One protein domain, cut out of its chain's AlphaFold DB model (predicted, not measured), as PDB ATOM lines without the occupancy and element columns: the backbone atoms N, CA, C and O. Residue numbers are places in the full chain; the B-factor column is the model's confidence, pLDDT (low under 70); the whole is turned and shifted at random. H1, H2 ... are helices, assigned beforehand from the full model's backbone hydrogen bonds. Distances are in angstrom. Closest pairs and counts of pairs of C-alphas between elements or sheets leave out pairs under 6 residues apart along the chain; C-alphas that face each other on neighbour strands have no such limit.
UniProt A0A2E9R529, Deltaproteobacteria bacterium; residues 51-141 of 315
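AT A GLANCE: This is residues 51 to 141 of the 315 residues of a protein of Deltaproteobacteria bacterium (UniProt A0A2E9R529). Four longer helices, H1, H4, H5 and H6, form a compact cluster in a closed round of contacts, H1 to H4 to H5 to H6 and back to H1, with H5 and H6 as a helical hairpin. Short H2 packs on H5, while short H3 lies out at one end, touching no helix. The 91 printed residues hold six named helices, H1 to H6 along the chain, and no named strand: all helix. The whole is compact and rounded, with a radius of gyration of the C-alphas of 12.1 A and spans of 34 by 33 by 22 A.

HOW THE PARTS SIT: H1, residues 51 to 62, touches H4, residues 88 to 100, at a steep tilt of 39 degrees, opposite ways; the closest C-alphas, Gln 57 and Leu 93, are 6.3 A apart. H1 also touches H6, residues 128 to 140, at a shallow tilt of 30 degrees, opposite ways, closest at C-alphas 59 and 128, 6.1 A. The hub is H5, residues 111 to 122. With residues 115 to 119 alone it touches H2, residues 67 to 70, closest at C-alphas 118 and 70, 5.3 A. Residues 96 to 100 of H4 alone touch residues 111 to 112 of H5 alone, closest at C-alphas 99 and 112, 4.9 A, at a steep tilt of 50 degrees, opposite ways. H5 and H6 touch at a shallow tilt of 25 degrees, opposite ways, closest at C-alphas 120 and 129, 4.7 A. The helix packing is part aligned, part crossed: 2 of 4 tilts are shallow. H3, residues 76 to 79, touches no helix. Every O i to N i+4 pair is within hydrogen-bond range in H1, H4, H5 and H6; H2 and H3 are too short for one.

IN THESE COORDINATES: H1 begins at C-alpha 51, (77.289, -26.611, 1.906), and measures 16.5 A. H2 and H3 measure 4.9 A each, H4 18.2 A, H5 16.5 A and H6 19.1 A, ending at C-alpha 140, (94.123, -30.058, 3.329).

THE WHOLE: The two farthest C-alphas, Ser 86 and Asn 141, are 34.9 A apart. The printed part has no cut, and no link is long. The model's pLDDT is under 70 at residues 103, 106 to 108, 124 to 126, 138, and 140 to 141.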
ATOM      1  N   GLU A  51      77.941 -25.301   1.925       77.19
ATOM      2  CA  GLU A  51      77.289 -26.611   1.906       77.19
ATOM      3  C   GLU A  51      77.989 -27.591   2.857       77.19
ATOM      4  O   GLU A  51      77.324 -28.258   3.658       77.19
ATOM      5  N   ASP A  52      79.324 -27.622   2.832       83.62
ATOM      6  CA  ASP A  52      80.123 -28.442   3.744       83.62
ATOM      7  C   ASP A  52      79.921 -28.007   5.198       83.62
ATOM      8  O   ASP A  52      79.697 -28.854   6.063       83.62
ATOM      9  N   ILE A  53      79.906 -26.698   5.475       88.31
ATOM     10  CA  ILE A  53      79.657 -26.157   6.821       88.31
ATOM     11  C   ILE A  53      78.283 -26.589   7.347       88.31
ATOM     12  O   ILE A  53      78.194 -27.116   8.461       88.31
ATOM     13  N   HIS A  54      77.217 -26.462   6.552       84.38
ATOM     14  CA  HIS A  54      75.883 -26.929   6.941       84.38
ATOM     15  C   HIS A  54      75.813 -28.453   7.116       84.38
ATOM     16  O   HIS A  54      75.125 -28.945   8.018       84.38
ATOM     17  N   LYS A  55      76.524 -29.221   6.280       88.06
ATOM     18  CA  LYS A  55      76.623 -30.682   6.403       88.06
ATOM     19  C   LYS A  55      77.286 -31.063   7.731       88.06
ATOM     20  O   LYS A  55      76.711 -31.835   8.494       88.06
ATOM     21  N   ILE A  56      78.434 -30.464   8.042       92.31
ATOM     22  CA  ILE A  56      79.214 -30.675   9.272       92.31
ATOM     23  C   ILE A  56      78.412 -30.278  10.512       92.31
ATOM     24  O   ILE A  56      78.357 -31.039  11.481       92.31
ATOM     25  N   GLN A  57      77.750 -29.119  10.477       91.50
ATOM     26  CA  GLN A  57      76.891 -28.639  11.556       91.50
ATOM     27  C   GLN A  57      75.772 -29.643  11.858       91.50
ATOM     28  O   GLN A  57      75.587 -30.034  13.013       91.50
ATOM     29  N   ARG A  58      75.039 -30.083  10.825       88.19
ATOM     30  CA  ARG A  58      73.949 -31.055  10.975       88.19
ATOM     31  C   ARG A  58      74.466 -32.361  11.567       88.19
ATOM     32  O   ARG A  58      73.903 -32.844  12.544       88.19
ATOM     33  N   THR A  59      75.571 -32.882  11.037       89.94
ATOM     34  CA  THR A  59      76.188 -34.119  11.531       89.94
ATOM     35  C   THR A  59      76.625 -33.999  12.992       89.94
ATOM     36  O   THR A  59      76.417 -34.928  13.767       89.94
ATOM     37  N   ALA A  60      77.183 -32.861  13.411       90.00
ATOM     38  CA  ALA A  60      77.586 -32.646  14.801       90.00
ATOM     39  C   ALA A  60      76.391 -32.552  15.764       90.00
ATOM     40  O   ALA A  60      76.471 -33.057  16.886       90.00
ATOM     41  N   LEU A  61      75.275 -31.958  15.328       87.62
ATOM     42  CA  LEU A  61      74.033 -31.909  16.107       87.62
ATOM     43  C   LEU A  61      73.370 -33.284  16.220       87.62
ATOM     44  O   LEU A  61      72.957 -33.669  17.311       87.62
ATOM     45  N   GLU A  62      73.299 -34.034  15.118       86.69
ATOM     46  CA  GLU A  62      72.762 -35.402  15.087       86.69
ATOM     47  C   GLU A  62      73.587 -36.356  15.959       86.69
ATOM     48  O   GLU A  62      73.027 -37.190  16.671       86.69
ATOM     49  N   ALA A  63      74.910 -36.188  15.964       87.25
ATOM     50  CA  ALA A  63      75.821 -36.928  16.830       87.25
ATOM     51  C   ALA A  63      75.812 -36.446  18.296       87.25
ATOM     52  O   ALA A  63      76.449 -37.073  19.142       87.25
ATOM     53  N   GLY A  64      75.110 -35.350  18.614       87.75
ATOM     54  CA  GLY A  64      75.012 -34.807  19.971       87.75
ATOM     55  C   GLY A  64      76.352 -34.340  20.545       87.75
ATOM     56  O   GLY A  64      76.596 -34.506  21.741       87.75
ATOM     57  N   LEU A  65      77.242 -33.809  19.701       88.62
ATOM     58  CA  LEU A  65      78.595 -33.434  20.113       88.62
ATOM     59  C   LEU A  65      78.586 -32.191  21.009       88.62
ATOM     60  O   LEU A  65      77.962 -31.176  20.697       88.62
ATOM     61  N   ASP A  66      79.317 -32.258  22.123       90.38
ATOM     62  CA  ASP A  66      79.442 -31.134  23.049       90.38
ATOM     63  C   ASP A  66      80.334 -30.029  22.467       90.38
ATOM     64  O   ASP A  66      81.472 -30.265  22.056       90.38
ATOM     65  N   ARG A  67      79.834 -28.791  22.487       91.94
ATOM     66  CA  ARG A  67      80.540 -27.620  21.952       91.94
ATOM     67  C   ARG A  67      81.894 -27.382  22.628       91.94
ATOM     68  O   ARG A  67      82.851 -27.025  21.947       91.94
ATOM     69  N   ASN A  68      82.002 -27.556  23.947       89.81
ATOM     70  CA  ASN A  68      83.268 -27.312  24.643       89.81
ATOM     71  C   ASN A  68      84.304 -28.382  24.290       89.81
ATOM     72  O   ASN A  68      85.482 -28.065  24.139       89.81
ATOM     73  N   ALA A  69      83.865 -29.630  24.114       85.81
ATOM     74  CA  ALA A  69      84.713 -30.707  23.616       85.81
ATOM     75  C   ALA A  69      85.177 -30.447  22.171       85.81
ATOM     76  O   ALA A  69      86.348 -30.657  21.861       85.81
ATOM     77  N   LEU A  70      84.294 -29.925  21.314       92.06
ATOM     78  CA  LEU A  70      84.615 -29.553  19.931       92.06
ATOM     79  C   LEU A  70      85.636 -28.411  19.830       92.06
ATOM     80  O   LEU A  70      86.498 -28.434  18.955       92.06
ATOM     81  N   LEU A  71      85.581 -27.435  20.739       91.75
ATOM     82  CA  LEU A  71      86.503 -26.290  20.780       91.75
ATOM     83  C   LEU A  71      87.808 -26.577  21.547       91.75
ATOM     84  O   LEU A  71      88.652 -25.692  21.702       91.75
ATOM     85  N   SER A  72      87.985 -27.797  22.058       84.25
ATOM     86  CA  SER A  72      89.165 -28.173  22.833       84.25
ATOM     87  C   SER A  72      90.447 -28.035  22.004       84.25
ATOM     88  O   SER A  72      90.518 -28.469  20.861       84.25
ATOM     89  N   GLY A  73      91.486 -27.429  22.577       75.44
ATOM     90  CA  GLY A  73      92.763 -27.220  21.887       75.44
ATOM     91  C   GLY A  73      92.818 -25.980  20.989       75.44
ATOM     92  O   GLY A  73      93.912 -25.600  20.588       75.44
ATOM     93  N   ILE A  74      91.694 -25.296  20.749       85.94
ATOM     94  CA  ILE A  74      91.690 -23.971  20.117       85.94
ATOM     95  C   ILE A  74      92.076 -22.919  21.166       85.94
ATOM     96  O   ILE A  74      91.678 -23.001  22.334       85.94
ATOM     97  N   SER A  75      92.871 -21.919  20.769       80.69
ATOM     98  CA  SER A  75      93.317 -20.848  21.667       80.69
ATOM     99  C   SER A  75      92.141 -20.190  22.396       80.69
ATOM    100  O   SER A  75      91.172 -19.749  21.781       80.69
ATOM    101  N   ARG A  76      92.250 -20.046  23.724       77.19
ATOM    102  CA  ARG A  76      91.208 -19.416  24.556       77.19
ATOM    103  C   ARG A  76      90.896 -17.981  24.134       77.19
ATOM    104  O   ARG A  76      89.763 -17.546  24.309       77.19
ATOM    105  N   GLY A  77      91.889 -17.262  23.607       71.06
ATOM    106  CA  GLY A  77      91.699 -15.904  23.092       71.06
ATOM    107  C   GLY A  77      90.758 -15.886  21.891       71.06
ATOM    108  O   GLY A  77      89.831 -15.087  21.860       71.06
ATOM    109  N   PHE A  78      90.943 -16.833  20.968       80.25
ATOM    110  CA  PHE A  78      90.077 -17.013  19.806       80.25
ATOM    111  C   PHE A  78      88.689 -17.539  20.199       80.25
ATOM    112  O   PHE A  78      87.668 -17.008  19.781       80.25
ATOM    113  N   VAL A  79      88.618 -18.543  21.078       78.75
ATOM    114  CA  VAL A  79      87.326 -19.054  21.571       78.75
ATOM    115  C   VAL A  79      86.518 -17.948  22.261       78.75
ATOM    116  O   VAL A  79      85.298 -17.900  22.130       78.75
ATOM    117  N   GLY A  80      87.192 -17.037  22.971       75.38
ATOM    118  CA  GLY A  80      86.569 -15.881  23.612       75.38
ATOM    119  C   GLY A  80      86.075 -14.797  22.647       75.38
ATOM    120  O   GLY A  80      85.253 -13.983  23.062       75.38
ATOM    121  N   SER A  81      86.541 -14.773  21.391       78.25
ATOM    122  CA  SER A  81      86.056 -13.841  20.364       78.25
ATOM    123  C   SER A  81      84.869 -14.375  19.563       78.25
ATOM    124  O   SER A  81      84.253 -13.605  18.830       78.25
ATOM    125  N   LEU A  82      84.522 -15.662  19.702       77.88
ATOM    126  CA  LEU A  82      83.379 -16.251  19.005       77.88
ATOM    127  C   LEU A  82      82.064 -15.580  19.450       77.88
ATOM    128  O   LEU A  82      81.792 -15.509  20.657       77.88
ATOM    129  N   PRO A  83      81.216 -15.109  18.514       82.62
ATOM    130  CA  PRO A  83      79.946 -14.491  18.870       82.62
ATOM    131  C   PRO A  83      79.038 -15.470  19.614       82.62
ATOM    132  O   PRO A  83      78.948 -16.648  19.273       82.62
ATOM    133  N   THR A  84      78.335 -14.976  20.631       86.44
ATOM    134  CA  THR A  84      77.384 -15.788  21.399       86.44
ATOM    135  C   THR A  84      75.997 -15.722  20.773       86.44
ATOM    136  O   THR A  84      75.490 -14.638  20.491       86.44
ATOM    137  N   GLN A  85      75.364 -16.877  20.612       88.12
ATOM    138  CA  GLN A  85      74.024 -17.032  20.066       88.12
ATOM    139  C   GLN A  85      73.061 -17.598  21.109       88.12
ATOM    140  O   GLN A  85      73.452 -18.272  22.061       88.12
ATOM    141  N   SER A  86      71.765 -17.343  20.919       80.25
ATOM    142  CA  SER A  86      70.728 -17.759  21.872       80.25
ATOM    143  C   SER A  86      70.357 -19.242  21.793       80.25
ATOM    144  O   SER A  86      69.696 -19.744  22.700       80.25
ATOM    145  N   THR A  87      70.741 -19.950  20.725       80.00
ATOM    146  CA  THR A  87      70.425 -21.376  20.550       80.00
ATOM    147  C   THR A  87      71.685 -22.189  20.248       80.00
ATOM    148  O   THR A  87      72.569 -21.681  19.556       80.00
ATOM    149  N   PRO A  88      71.769 -23.460  20.693       80.19
ATOM    150  CA  PRO A  88      72.906 -24.329  20.377       80.19
ATOM    151  C   PRO A  88      73.133 -24.503  18.871       80.19
ATOM    152  O   PRO A  88      74.272 -24.534  18.419       80.19
ATOM    153  N   ASN A  89      72.048 -24.560  18.090       78.44
ATOM    154  CA  ASN A  89      72.107 -24.695  16.638       78.44
ATOM    155  C   ASN A  89      72.761 -23.472  15.974       78.44
ATOM    156  O   ASN A  89      73.720 -23.614  15.220       78.44
ATOM    157  N   ALA A  90      72.278 -22.267  16.304       74.44
ATOM    158  CA  ALA A  90      72.838 -21.021  15.782       74.44
ATOM    159  C   ALA A  90      74.275 -20.792  16.269       74.44
ATOM    160  O   ALA A  90      75.107 -20.285  15.516       74.44
ATOM    161  N   GLN A  91      74.578 -21.193  17.509       91.25
ATOM    162  CA  GLN A  91      75.925 -21.106  18.066       91.25
ATOM    163  C   GLN A  91      76.909 -21.943  17.250       91.25
ATOM    164  O   GLN A  91      77.958 -21.436  16.870       91.25
ATOM    165  N   LEU A  92      76.554 -23.191  16.936       90.81
ATOM    166  CA  LEU A  92      77.431 -24.095  16.200       90.81
ATOM    167  C   LEU A  92      77.700 -23.613  14.769       90.81
ATOM    168  O   LEU A  92      78.839 -23.668  14.316       90.81
ATOM    169  N   LEU A  93      76.675 -23.094  14.081       83.62
ATOM    170  CA  LEU A  93      76.837 -22.490  12.753       83.62
ATOM    171  C   LEU A  93      77.757 -21.271  12.792       83.62
ATOM    172  O   LEU A  93      78.645 -21.126  11.957       83.62
ATOM    173  N   THR A  94      77.546 -20.402  13.782       81.69
ATOM    174  CA  THR A  94      78.341 -19.181  13.950       81.69
ATOM    175  C   THR A  94      79.802 -19.514  14.234       81.69
ATOM    176  O   THR A  94      80.681 -18.894  13.642       81.69
ATOM    177  N   ASP A  95      80.059 -20.504  15.094       90.62
ATOM    178  CA  ASP A  95      81.412 -20.972  15.392       90.62
ATOM    179  C   ASP A  95      82.098 -21.504  14.130       90.62
ATOM    180  O   ASP A  95      83.219 -21.102  13.830       90.62
ATOM    181  N   LEU A  96      81.423 -22.390  13.385       91.50
ATOM    182  CA  LEU A  96      81.959 -22.999  12.167       91.50
ATOM    183  C   LEU A  96      82.284 -21.952  11.103       91.50
ATOM    184  O   LEU A  96      83.385 -21.984  10.566       91.50
ATOM    185  N   ASN A  97      81.386 -20.995  10.859       84.06
ATOM    186  CA  ASN A  97      81.638 -19.900   9.923       84.06
ATOM    187  C   ASN A  97      82.819 -19.027  10.369       84.06
ATOM    188  O   ASN A  97      83.724 -18.787   9.579       84.06
ATOM    189  N   HIS A  98      82.885 -18.651  11.652       82.88
ATOM    190  CA  HIS A  98      84.019 -17.876  12.172       82.88
ATOM    191  C   HIS A  98      85.355 -18.614  12.058       82.88
ATOM    192  O   HIS A  98      86.378 -17.988  11.808       82.88
ATOM    193  N   MET A  99      85.378 -19.928  12.276       89.00
ATOM    194  CA  MET A  99      86.600 -20.717  12.113       89.00
ATOM    195  C   MET A  99      86.964 -20.922  10.643       89.00
ATOM    196  O   MET A  99      88.142 -21.051  10.334       89.00
ATOM    197  N   ASN A 100      85.972 -20.963   9.753       88.56
ATOM    198  CA  ASN A 100      86.165 -21.130   8.315       88.56
ATOM    199  C   ASN A 100      86.719 -19.880   7.627       88.56
ATOM    200  O   ASN A 100      87.400 -19.995   6.615       88.56
ATOM    201  N   ASP A 101      86.449 -18.707   8.197       78.56
ATOM    202  CA  ASP A 101      86.976 -17.422   7.728       78.56
ATOM    203  C   ASP A 101      88.423 -17.161   8.201       78.56
ATOM    204  O   ASP A 101      88.996 -16.110   7.910       78.56
ATOM    205  N   VAL A 102      89.016 -18.094   8.958       70.75
ATOM    206  CA  VAL A 102      90.327 -17.942   9.599       70.75
ATOM    207  C   VAL A 102      91.271 -19.047   9.133       70.75
ATOM    208  O   VAL A 102      91.111 -20.210   9.500       70.75
ATOM    209  N   ASP A 103      92.298 -18.662   8.376       65.75
ATOM    210  CA  ASP A 103      93.291 -19.594   7.832       65.75
ATOM    211  C   ASP A 103      94.193 -20.183   8.932       65.75
ATOM    212  O   ASP A 103      94.132 -21.374   9.231       65.75
ATOM    213  N   GLU A 104      95.021 -19.360   9.578       76.38
ATOM    214  CA  GLU A 104      95.876 -19.771  10.696       76.38
ATOM    215  C   GLU A 104      95.824 -18.733  11.820       76.38
ATOM    216  O   GLU A 104      95.852 -17.520  11.601       76.38
ATOM    217  N   LEU A 105      95.778 -19.218  13.059       70.00
ATOM    218  CA  LEU A 105      95.998 -18.416  14.251       70.00
ATOM    219  C   LEU A 105      97.477 -18.012  14.349       70.00
ATOM    220  O   LEU A 105      98.353 -18.536  13.665       70.00
ATOM    221  N   THR A 106      97.793 -17.107  15.275       65.31
ATOM    222  CA  THR A 106      99.164 -16.600  15.485       65.31
ATOM    223  C   THR A 106     100.196 -17.675  15.848       65.31
ATOM    224  O   THR A 106     101.394 -17.412  15.800       65.31
ATOM    225  N   ASP A 107      99.743 -18.854  16.272       59.56
ATOM    226  CA  ASP A 107     100.575 -20.018  16.588       59.56
ATOM    227  C   ASP A 107     100.715 -21.008  15.413       59.56
ATOM    228  O   ASP A 107     101.330 -22.062  15.582       59.56
ATOM    229  N   GLY A 108     100.190 -20.664  14.230       65.19
ATOM    230  CA  GLY A 108     100.217 -21.490  13.020       65.19
ATOM    231  C   GLY A 108      99.161 -22.596  12.996       65.19
ATOM    232  O   GLY A 108      99.235 -23.496  12.165       65.19
ATOM    233  N   THR A 109      98.203 -22.592  13.929       74.88
ATOM    234  CA  THR A 109      97.129 -23.594  13.955       74.88
ATOM    235  C   THR A 109      95.886 -23.115  13.208       74.88
ATOM    236  O   THR A 109      95.487 -21.963  13.345       74.88
ATOM    237  N   ASN A 110      95.225 -23.999  12.457       84.44
ATOM    238  CA  ASN A 110      93.924 -23.705  11.853       84.44
ATOM    239  C   ASN A 110      92.790 -24.134  12.817       84.44
ATOM    240  O   ASN A 110      92.701 -25.317  13.176       84.44
ATOM    241  N   PRO A 111      91.912 -23.213  13.255       86.06
ATOM    242  CA  PRO A 111      90.898 -23.514  14.261       86.06
ATOM    243  C   PRO A 111      89.813 -24.466  13.735       86.06
ATOM    244  O   PRO A 111      89.374 -25.350  14.474       86.06
ATOM    245  N   LEU A 112      89.430 -24.358  12.457       91.00
ATOM    246  CA  LEU A 112      88.467 -25.266  11.828       91.00
ATOM    247  C   LEU A 112      89.040 -26.680  11.696       91.00
ATOM    248  O   LEU A 112      88.342 -27.665  11.935       91.00
ATOM    249  N   GLN A 113      90.330 -26.797  11.387       85.88
ATOM    250  CA  GLN A 113      91.028 -28.075  11.343       85.88
ATOM    251  C   GLN A 113      91.013 -28.763  12.712       85.88
ATOM    252  O   GLN A 113      90.676 -29.946  12.795       85.88
ATOM    253  N   ILE A 114      91.344 -28.031  13.784       82.62
ATOM    254  CA  ILE A 114      91.298 -28.552  15.160       82.62
ATOM    255  C   ILE A 114      89.873 -28.989  15.509       82.62
ATOM    256  O   ILE A 114      89.664 -30.097  16.009       82.62
ATOM    257  N   TRP A 115      88.881 -28.155  15.191       94.62
ATOM    258  CA  TRP A 115      87.477 -28.462  15.441       94.62
ATOM    259  C   TRP A 115      87.049 -29.766  14.759       94.62
ATOM    260  O   TRP A 115      86.455 -30.638  15.393       94.62
ATOM    261  N   LEU A 116      87.400 -29.950  13.482       91.88
ATOM    262  CA  LEU A 116      87.027 -31.148  12.726       91.88
ATOM    263  C   LEU A 116      87.747 -32.402  13.229       91.88
ATOM    264  O   LEU A 116      87.165 -33.490  13.223       91.88
ATOM    265  N   GLN A 117      88.990 -32.269  13.699       88.25
ATOM    266  CA  GLN A 117      89.714 -33.365  14.347       88.25
ATOM    267  C   GLN A 117      89.018 -33.804  15.639       88.25
ATOM    268  O   GLN A 117      88.833 -35.007  15.854       88.25
ATOM    269  N   ASN A 118      88.571 -32.848  16.456       90.19
ATOM    270  CA  ASN A 118      87.796 -33.136  17.661       90.19
ATOM    271  C   ASN A 118      86.462 -33.799  17.313       90.19
ATOM    272  O   ASN A 118      86.131 -34.838  17.883       90.19
ATOM    273  N   ALA A 119      85.727 -33.256  16.338       91.25
ATOM    274  CA  ALA A 119      84.448 -33.805  15.894       91.25
ATOM    275  C   ALA A 119      84.587 -35.265  15.447       91.25
ATOM    276  O   ALA A 119      83.880 -36.137  15.950       91.25
ATOM    277  N   LYS A 120      85.580 -35.548  14.594       90.06
ATOM    278  CA  LYS A 120      85.914 -36.900  14.132       90.06
ATOM    279  C   LYS A 120      86.217 -37.861  15.287       90.06
ATOM    280  O   LYS A 120      85.813 -39.024  15.226       90.06
ATOM    281  N   HIS A 121      86.963 -37.404  16.295       85.25
ATOM    282  CA  HIS A 121      87.331 -38.219  17.455       85.25
ATOM    283  C   HIS A 121      86.117 -38.541  18.333       85.25
ATOM    284  O   HIS A 121      85.947 -39.682  18.766       85.25
ATOM    285  N   LEU A 122      85.257 -37.548  18.564       83.88
ATOM    286  CA  LEU A 122      84.065 -37.682  19.400       83.88
ATOM    287  C   LEU A 122      82.977 -38.530  18.717       83.88
ATOM    288  O   LEU A 122      82.284 -39.296  19.383       83.88
ATOM    289  N   SER A 123      82.864 -38.462  17.390       84.12
ATOM    290  CA  SER A 123      81.819 -39.126  16.604       84.12
ATOM    291  C   SER A 123      82.178 -40.558  16.176       84.12
ATOM    292  O   SER A 123      81.907 -40.943  15.044       84.12
ATOM    293  N   SER A 124      82.830 -41.354  17.028       61.38
ATOM    294  CA  SER A 124      83.425 -42.662  16.661       61.38
ATOM    295  C   SER A 124      82.459 -43.742  16.105       61.38
ATOM    296  O   SER A 124      82.901 -44.836  15.733       61.38
ATOM    297  N   SER A 125      81.159 -43.448  15.958       59.78
ATOM    298  CA  SER A 125      80.235 -44.188  15.090       59.78
ATOM    299  C   SER A 125      80.533 -43.920  13.606       59.78
ATOM    300  O   SER A 125      80.800 -42.809  13.159       59.78
ATOM    301  N   ARG A 126      80.556 -44.988  12.800       59.59
ATOM    302  CA  ARG A 126      81.270 -44.991  11.509       59.59
ATOM    303  C   ARG A 126      80.737 -44.032  10.433       59.59
ATOM    304  O   ARG A 126      81.479 -43.792   9.490       59.59
ATOM    305  N   LYS A 127      79.499 -43.528  10.517       70.25
ATOM    306  CA  LYS A 127      78.901 -42.712   9.442       70.25
ATOM    307  C   LYS A 127      79.216 -41.225   9.598       70.25
ATOM    308  O   LYS A 127      79.565 -40.570   8.626       70.25
ATOM    309  N   GLU A 128      79.163 -40.714  10.819       76.38
ATOM    310  CA  GLU A 128      79.391 -39.303  11.136       76.38
ATOM    311  C   GLU A 128      80.887 -38.961  11.077       76.38
ATOM    312  O   GLU A 128      81.278 -37.944  10.508       76.38
ATOM    313  N   SER A 129      81.745 -39.874  11.554       80.19
ATOM    314  CA  SER A 129      83.211 -39.733  11.487       80.19
ATOM    315  C   SER A 129      83.733 -39.579  10.048       80.19
ATOM    316  O   SER A 129      84.703 -38.856   9.816       80.19
ATOM    317  N   GLN A 130      83.065 -40.210   9.071       82.94
ATOM    318  CA  GLN A 130      83.417 -40.096   7.652       82.94
ATOM    319  C   GLN A 130      83.163 -38.690   7.106       82.94
ATOM    320  O   GLN A 130      84.005 -38.173   6.380       82.94
ATOM    321  N   VAL A 131      82.069 -38.037   7.507       84.31
ATOM    322  CA  VAL A 131      81.739 -36.672   7.064       84.31
ATOM    323  C   VAL A 131      82.799 -35.669   7.529       84.31
ATOM    324  O   VAL A 131      83.260 -34.838   6.744       84.31
ATOM    325  N   PHE A 132      83.242 -35.766   8.787       88.38
ATOM    326  CA  PHE A 132      84.305 -34.899   9.306       88.38
ATOM    327  C   PHE A 132      85.668 -35.211   8.676       88.38
ATOM    328  O   PHE A 132      86.462 -34.304   8.437       88.38
ATOM    329  N   GLU A 133      85.943 -36.481   8.361       84.31
ATOM    330  CA  GLU A 133      87.164 -36.877   7.656       84.31
ATOM    331  C   GLU A 133      87.206 -36.373   6.207       84.31
ATOM    332  O   GLU A 133      88.251 -35.897   5.767       84.31
ATOM    333  N   GLU A 134      86.092 -36.442   5.478       82.19
ATOM    334  CA  GLU A 134      85.953 -35.864   4.134       82.19
ATOM    335  C   GLU A 134      86.211 -34.355   4.160       82.19
ATOM    336  O   GLU A 134      86.997 -33.847   3.362       82.19
ATOM    337  N   SER A 135      85.635 -33.664   5.144       84.56
ATOM    338  CA  SER A 135      85.799 -32.219   5.325       84.56
ATOM    339  C   SER A 135      87.249 -31.843   5.663       84.56
ATOM    340  O   SER A 135      87.807 -30.915   5.086       84.56
ATOM    341  N   LEU A 136      87.925 -32.617   6.524       81.81
ATOM    342  CA  LEU A 136      89.361 -32.450   6.804       81.81
ATOM    343  C   LEU A 136      90.239 -32.657   5.566       81.81
ATOM    344  O   LEU A 136      91.262 -31.986   5.410       81.81
ATOM    345  N   ARG A 137      89.872 -33.600   4.692       76.94
ATOM    346  CA  ARG A 137      90.589 -33.823   3.429       76.94
ATOM    347  C   ARG A 137      90.386 -32.657   2.467       76.94
ATOM    348  O   ARG A 137      91.373 -32.240   1.869       76.94
ATOM    349  N   GLY A 138      89.170 -32.115   2.379       69.00
ATOM    350  CA  GLY A 138      88.867 -30.915   1.591       69.00
ATOM    351  C   GLY A 138      89.660 -29.689   2.053       69.00
ATOM    352  O   GLY A 138      90.189 -28.961   1.222       69.00
ATOM    353  N   LEU A 139      89.847 -29.538   3.369       71.62
ATOM    354  CA  LEU A 139      90.642 -28.457   3.966       71.62
ATOM    355  C   LEU A 139      92.158 -28.566   3.675       71.62
ATOM    356  O   LEU A 139      92.873 -27.572   3.700       71.62
ATOM    357  N   THR A 140      92.672 -29.782   3.442       58.72
ATOM    358  CA  THR A 140      94.123 -30.058   3.329       58.72
ATOM    359  C   THR A 140      94.599 -30.357   1.911       58.72
ATOM    360  O   THR A 140      95.795 -30.265   1.642       58.72
ATOM    361  N   ASN A 141      93.699 -30.718   0.997       44.91
ATOM    362  CA  ASN A 141      94.039 -31.057  -0.377       44.91
ATOM    363  C   ASN A 141      93.047 -30.413  -1.340       44.91
ATOM    364  O   ASN A 141      92.096 -31.090  -1.697       44.91
TER     365      ASN A 141